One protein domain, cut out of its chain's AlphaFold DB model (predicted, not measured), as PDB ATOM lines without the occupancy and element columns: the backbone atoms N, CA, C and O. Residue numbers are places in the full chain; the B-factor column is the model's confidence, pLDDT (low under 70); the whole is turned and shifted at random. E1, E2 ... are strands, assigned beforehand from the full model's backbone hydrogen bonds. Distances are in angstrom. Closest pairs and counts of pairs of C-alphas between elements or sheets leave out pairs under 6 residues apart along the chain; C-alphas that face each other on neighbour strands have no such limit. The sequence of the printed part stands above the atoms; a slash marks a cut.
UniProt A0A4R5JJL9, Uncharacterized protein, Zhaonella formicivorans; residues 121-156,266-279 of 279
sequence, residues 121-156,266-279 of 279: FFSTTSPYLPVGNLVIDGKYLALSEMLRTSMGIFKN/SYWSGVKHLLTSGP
ATOM      1  N   PHE A 121     -19.548  -6.250  30.788       92.00
ATOM      2  CA  PHE A 121     -18.640  -5.501  29.917       92.00
ATOM      3  C   PHE A 121     -17.248  -5.377  30.554       92.00
ATOM      4  O   PHE A 121     -17.113  -5.349  31.779       92.00
ATOM      5  N   PHE A 122     -16.215  -5.256  29.725       92.44
ATOM      6  CA  PHE A 122     -14.827  -5.067  30.145       92.44
ATOM      7  C   PHE A 122     -14.072  -4.210  29.119       92.44
ATOM      8  O   PHE A 122     -14.518  -4.073  27.976       92.44
ATOM      9  N   SER A 123     -12.948  -3.612  29.521       92.00
ATOM     10  CA  SER A 123     -12.076  -2.849  28.620       92.00
ATOM     11  C   SER A 123     -11.603  -3.727  27.461       92.00
ATOM     12  O   SER A 123     -11.142  -4.847  27.673       92.00
ATOM     13  N   THR A 124     -11.681  -3.233  26.225       90.81
ATOM     14  CA  THR A 124     -11.207  -3.967  25.039       90.81
ATOM     15  C   THR A 124      -9.688  -3.888  24.853       90.81
ATOM     16  O   THR A 124      -9.130  -4.675  24.083       90.81
ATOM     17  N   THR A 125      -9.019  -2.996  25.587       92.38
ATOM     18  CA  THR A 125      -7.562  -2.815  25.655       92.38
ATOM     19  C   THR A 125      -7.026  -3.189  27.041       92.38
ATOM     20  O   THR A 125      -7.766  -3.193  28.025       92.38
ATOM     21  N   SER A 126      -5.735  -3.524  27.122       91.69
ATOM     22  CA  SER A 126      -5.080  -3.856  28.395       91.69
ATOM     23  C   SER A 126      -4.893  -2.599  29.269       91.69
ATOM     24  O   SER A 126      -4.492  -1.570  28.721       91.69
ATOM     25  N   PRO A 127      -5.120  -2.661  30.597       93.44
ATOM     26  CA  PRO A 127      -5.645  -3.803  31.350       93.44
ATOM     27  C   PRO A 127      -7.142  -4.032  31.079       93.44
ATOM     28  O   PRO A 127      -7.936  -3.092  31.072       93.44
ATOM     29  N   TYR A 128      -7.541  -5.297  30.911       94.25
ATOM     30  CA  TYR A 128      -8.880  -5.709  30.455       94.25
ATOM     31  C   TYR A 128      -9.958  -5.646  31.563       94.25
ATOM     32  O   TYR A 128     -10.737  -6.577  31.757       94.25
ATOM     33  N   LEU A 129      -9.990  -4.547  32.323       93.56
ATOM     34  CA  LEU A 129     -10.782  -4.397  33.548       93.56
ATOM     35  C   LEU A 129     -12.303  -4.480  33.298       93.56
ATOM     36  O   LEU A 129     -12.788  -3.878  32.335       93.56
ATOM     37  N   PRO A 130     -13.088  -5.124  34.185       92.38
ATOM     38  CA  PRO A 130     -14.547  -5.158  34.093       92.38
ATOM     39  C   PRO A 130     -15.158  -3.765  34.307       92.38
ATOM     40  O   PRO A 130     -14.628  -2.940  35.049       92.38
ATOM     41  N   VAL A 131     -16.309  -3.488  33.702       89.56
ATOM     42  CA  VAL A 131     -17.076  -2.243  33.880       89.56
ATOM     43  C   VAL A 131     -18.160  -2.453  34.942       89.56
ATOM     44  O   VAL A 131     -18.804  -3.499  34.979       89.56
ATOM     45  N   GLY A 132     -18.364  -1.461  35.815       92.50
ATOM     46  CA  GLY A 132     -19.293  -1.561  36.943       92.50
ATOM     47  C   GLY A 132     -18.702  -2.291  38.157       92.50
ATOM     48  O   GLY A 132     -17.489  -2.268  38.381       92.50
ATOM     49  N   ASN A 133     -19.566  -2.909  38.962       95.12
ATOM     50  CA  ASN A 133     -19.201  -3.597  40.198       95.12
ATOM     51  C   ASN A 133     -19.113  -5.121  40.000       95.12
ATOM     52  O   ASN A 133     -19.876  -5.719  39.237       95.12
ATOM     53  N   LEU A 134     -18.196  -5.756  40.734       96.56
ATOM     54  CA  LEU A 134     -17.987  -7.204  40.727       96.56
ATOM     55  C   LEU A 134     -17.755  -7.703  42.155       96.56
ATOM     56  O   LEU A 134     -16.809  -7.274  42.816       96.56
ATOM     57  N   VAL A 135     -18.581  -8.648  42.604       97.00
ATOM     58  CA  VAL A 135     -18.431  -9.352  43.886       97.00
ATOM     59  C   VAL A 135     -18.324 -10.852  43.620       97.00
ATOM     60  O   VAL A 135     -19.155 -11.412  42.905       97.00
ATOM     61  N   ILE A 136     -17.326 -11.518  44.206       96.69
ATOM     62  CA  ILE A 136     -17.156 -12.977  44.130       96.69
ATOM     63  C   ILE A 136     -16.892 -13.534  45.532       96.69
ATOM     64  O   ILE A 136     -15.961 -13.114  46.213       96.69
ATOM     65  N   ASP A 137     -17.715 -14.491  45.965       96.19
ATOM     66  CA  ASP A 137     -17.690 -15.096  47.309       96.19
ATOM     67  C   ASP A 137     -17.685 -14.050  48.450       96.19
ATOM     68  O   ASP A 137     -17.002 -14.194  49.463       96.19
ATOM     69  N   GLY A 138     -18.464 -12.976  48.276       95.19
ATOM     70  CA  GLY A 138     -18.579 -11.842  49.199       95.19
ATOM     71  C   GLY A 138     -17.407 -10.852  49.155       95.19
ATOM     72  O   GLY A 138     -17.433  -9.856  49.872       95.19
ATOM     73  N   LYS A 139     -16.386 -11.095  48.322       94.56
ATOM     74  CA  LYS A 139     -15.259 -10.176  48.120       94.56
ATOM     75  C   LYS A 139     -15.568  -9.216  46.979       94.56
ATOM     76  O   LYS A 139     -15.839  -9.655  45.864       94.56
ATOM     77  N   TYR A 140     -15.475  -7.922  47.250       95.25
ATOM     78  CA  TYR A 140     -15.515  -6.873  46.235       95.25
ATOM     79  C   TYR A 140     -14.218  -6.927  45.436       95.25
ATOM     80  O   TYR A 140     -13.137  -6.786  46.006       95.25
ATOM     81  N   LEU A 141     -14.327  -7.190  44.136       95.94
ATOM     82  CA  LEU A 141     -13.194  -7.265  43.215       95.94
ATOM     83  C   LEU A 141     -13.186  -6.100  42.228       95.94
ATOM     84  O   LEU A 141     -12.112  -5.716  41.796       95.94
ATOM     85  N   ALA A 142     -14.332  -5.504  41.909       94.69
ATOM     86  CA  ALA A 142     -14.384  -4.197  41.264       94.69
ATOM     87  C   ALA A 142     -15.423  -3.337  41.973       94.69
ATOM     88  O   ALA A 142     -16.530  -3.816  42.234       94.69
ATOM     89  N   LEU A 143     -15.064  -2.081  42.228       92.31
ATOM     90  CA  LEU A 143     -16.015  -1.025  42.559       92.31
ATOM     91  C   LEU A 143     -16.129  -0.039  41.394       92.31
ATOM     92  O   LEU A 143     -15.202   0.106  40.586       92.31
ATOM     93  N   SER A 144     -17.298   0.584  41.283       82.62
ATOM     94  CA  SER A 144     -17.571   1.691  40.372       82.62
ATOM     95  C   SER A 144     -18.851   2.411  40.785       82.62
ATOM     96  O   SER A 144     -19.873   1.771  41.041       82.62
ATOM     97  N   GLU A 145     -18.822   3.742  40.745       79.56
ATOM     98  CA  GLU A 145     -20.006   4.593  40.921       79.56
ATOM     99  C   GLU A 145     -20.975   4.541  39.724       79.56
ATOM    100  O   GLU A 145     -22.076   5.092  39.790       79.56
ATOM    101  N   MET A 146     -20.601   3.877  38.619       81.19
ATOM    102  CA  MET A 146     -21.436   3.801  37.422       81.19
ATOM    103  C   MET A 146     -22.752   3.072  37.721       81.19
ATOM    104  O   MET A 146     -22.796   1.848  37.873       81.19
ATOM    105  N   LEU A 147     -23.844   3.839  37.755       84.62
ATOM    106  CA  LEU A 147     -25.179   3.330  38.030       84.62
ATOM    107  C   LEU A 147     -25.696   2.491  36.856       84.62
ATOM    108  O   LEU A 147     -26.212   3.017  35.874       84.62
ATOM    109  N   ARG A 148     -25.558   1.173  36.984       90.94
ATOM    110  CA  ARG A 148     -26.019   0.170  36.021       90.94
ATOM    111  C   ARG A 148     -26.709  -0.975  36.747       90.94
ATOM    112  O   ARG A 148     -26.414  -1.281  37.909       90.94
ATOM    113  N   THR A 149     -27.610  -1.641  36.043       94.94
ATOM    114  CA  THR A 149     -28.312  -2.822  36.539       94.94
ATOM    115  C   THR A 149     -27.315  -3.943  36.833       94.94
ATOM    116  O   THR A 149     -26.410  -4.242  36.048       94.94
ATOM    117  N   SER A 150     -27.472  -4.550  38.005       95.44
ATOM    118  CA  SER A 150     -26.626  -5.622  38.518       95.44
ATOM    119  C   SER A 150     -27.458  -6.855  38.844       95.44
ATOM    120  O   SER A 150     -28.571  -6.734  39.356       95.44
ATOM    121  N   MET A 151     -26.901  -8.036  38.578       96.44
ATOM    122  CA  MET A 151     -27.457  -9.318  39.006       96.44
ATOM    123  C   MET A 151     -26.670  -9.823  40.214       96.44
ATOM    124  O   MET A 151     -25.460 -10.037  40.117       96.44
ATOM    125  N   GLY A 152     -27.352 -10.033  41.339       96.88
ATOM    126  CA  GLY A 152     -26.781 -10.620  42.550       96.88
ATOM    127  C   GLY A 152     -27.324 -12.019  42.823       96.88
ATOM    128  O   GLY A 152     -28.521 -12.262  42.692       96.88
ATOM    129  N   ILE A 153     -26.442 -12.925  43.241       96.44
ATOM    130  CA  ILE A 153     -26.728 -14.312  43.618       96.44
ATOM    131  C   ILE A 153     -26.383 -14.472  45.101       96.44
ATOM    132  O   ILE A 153     -25.282 -14.123  45.541       96.44
ATOM    133  N   PHE A 154     -27.316 -15.001  45.887       95.44
ATOM    134  CA  PHE A 154     -27.205 -15.110  47.343       95.44
ATOM    135  C   PHE A 154     -26.838 -16.534  47.784       95.44
ATOM    136  O   PHE A 154     -26.950 -17.499  47.028       95.44
ATOM    137  N   LYS A 155     -26.384 -16.690  49.037       91.12
ATOM    138  CA  LYS A 155     -25.941 -17.994  49.582       91.12
ATOM    139  C   LYS A 155     -27.036 -19.073  49.595       91.12
ATOM    140  O   LYS A 155     -26.704 -20.252  49.603       91.12
ATOM    141  N   ASN A 156     -28.308 -18.676  49.595       90.69
ATOM    142  CA  ASN A 156     -29.480 -19.556  49.543       90.69
ATOM    143  C   ASN A 156     -29.955 -19.876  48.108       90.69
ATOM    144  O   ASN A 156     -31.010 -20.479  47.951       90.69
ATOM    145  N   SER A 266     -29.780  -2.748  52.459       95.00
ATOM    146  CA  SER A 266     -30.310  -4.009  52.979       95.00
ATOM    147  C   SER A 266     -30.823  -4.959  51.890       95.00
ATOM    148  O   SER A 266     -30.897  -6.165  52.132       95.00
ATOM    149  N   TYR A 267     -31.127  -4.466  50.684       96.38
ATOM    150  CA  TYR A 267     -31.570  -5.295  49.562       96.38
ATOM    151  C   TYR A 267     -30.435  -6.209  49.076       96.38
ATOM    152  O   TYR A 267     -30.688  -7.374  48.746       96.38
ATOM    153  N   TRP A 268     -29.187  -5.738  49.126       96.44
ATOM    154  CA  TRP A 268     -27.992  -6.522  48.787       96.44
ATOM    155  C   TRP A 268     -27.301  -7.215  49.969       96.44
ATOM    156  O   TRP A 268     -26.309  -7.919  49.768       96.44
ATOM    157  N   SER A 269     -27.825  -7.084  51.192       94.19
ATOM    158  CA  SER A 269     -27.229  -7.695  52.386       94.19
ATOM    159  C   SER A 269     -27.011  -9.208  52.224       94.19
ATOM    160  O   SER A 269     -27.931  -9.968  51.916       94.19
ATOM    161  N   GLY A 270     -25.766  -9.654  52.413       93.56
ATOM    162  CA  GLY A 270     -25.379 -11.060  52.271       93.56
ATOM    163  C   GLY A 270     -25.253 -11.573  50.828       93.56
ATOM    164  O   GLY A 270     -25.188 -12.795  50.638       93.56
ATOM    165  N   VAL A 271     -25.202 -10.688  49.822       96.94
ATOM    166  CA  VAL A 271     -24.913 -11.067  48.429       96.94
ATOM    167  C   VAL A 271     -23.599 -11.857  48.352       96.94
ATOM    168  O   VAL A 271     -22.579 -11.474  48.926       96.94
ATOM    169  N   LYS A 272     -23.631 -13.016  47.686       96.62
ATOM    170  CA  LYS A 272     -22.466 -13.906  47.565       96.62
ATOM    171  C   LYS A 272     -21.682 -13.583  46.302       96.62
ATOM    172  O   LYS A 272     -20.462 -13.482  46.353       96.62
ATOM    173  N   HIS A 273     -22.388 -13.414  45.192       97.62
ATOM    174  CA  HIS A 273     -21.812 -13.016  43.914       97.62
ATOM    175  C   HIS A 273     -22.637 -11.896  43.313       97.62
ATOM    176  O   HIS A 273     -23.858 -11.927  43.425       97.62
ATOM    177  N   LEU A 274     -21.997 -10.942  42.654       96.62
ATOM    178  CA  LEU A 274     -22.677  -9.878  41.928       96.62
ATOM    179  C   LEU A 274     -21.867  -9.506  40.698       96.62
ATOM    180  O   LEU A 274     -20.643  -9.422  40.774       96.62
ATOM    181  N   LEU A 275     -22.554  -9.256  39.590       95.38
ATOM    182  CA  LEU A 275     -21.977  -8.619  38.417       95.38
ATOM    183  C   LEU A 275     -22.894  -7.504  37.916       95.38
ATOM    184  O   LEU A 275     -24.110  -7.679  37.800       95.38
ATOM    185  N   THR A 276     -22.299  -6.358  37.621       94.69
ATOM    186  CA  THR A 276     -22.947  -5.237  36.940       94.69
ATOM    187  C   THR A 276     -22.820  -5.392  35.425       94.69
ATOM    188  O   THR A 276     -21.788  -5.851  34.940       94.69
ATOM    189  N   SER A 277     -23.843  -5.001  34.661       88.31
ATOM    190  CA  SER A 277     -23.725  -4.879  33.202       88.31
ATOM    191  C   SER A 277     -24.528  -3.683  32.685       88.31
ATOM    192  O   SER A 277     -23.961  -2.604  32.513       88.31
ATOM    193  N   GLY A 278     -25.843  -3.824  32.508       84.19
ATOM    194  CA  GLY A 278     -26.722  -2.740  32.078       84.19
ATOM    195  C   GLY A 278     -28.203  -3.149  32.026       84.19
ATOM    196  O   GLY A 278     -28.513  -4.313  32.296       84.19
ATOM    197  N   PRO A 279     -29.108  -2.218  31.674       74.12
ATOM    198  CA  PRO A 279     -28.825  -0.815  31.358       74.12
ATOM    199  C   PRO A 279     -28.381  -0.004  32.579       74.12
ATOM    200  O   PRO A 279     -28.559  -0.479  33.726       74.12
TER     201      PRO A 279
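This is residues 121 to 156 and 266 to 279 of the 279 residues of an uncharacterized protein of Zhaonella formicivorans (UniProt A0A4R5JJL9). There is little regular structure here: one small, gently curled antiparallel sheet, E2 E1 E4 E3, with a long unnamed stretch, residues 121 to 133, looping away from it. The printed part has 50 residues, 19 in four named strands, E1 to E4 in chain order, with no named helix: all strand. It is only just compact, close to loose, with a radius of gyration of the C-alphas of 11.3 A, and elongated, 36 by 21 by 15 A.

Find C-alpha 134 at (-17.987, -7.204, 40.727), where E1, residues 134 to 136, begins. E2 is residues 139 to 142. E3, residues 149 to 154, runs 16.4 A; E4, residues 271 to 276, runs 13.0 A to C-alpha 276 at (-22.947, -5.237, 36.940).

E1 and E2 form a hairpin with a tight link; look for N 141 and O 134, 2.8 A. E1 is antiparallel to E4, with N 135 and O 274 at 2.9 A. E4 is antiparallel to edge strand E3, with N 153 and O 273 at 2.8 A.

Residues 157 to 265 are not printed; C-alphas 156 and 266 are 15.9 A apart across this cut. No printed residue is under 70 in pLDDT.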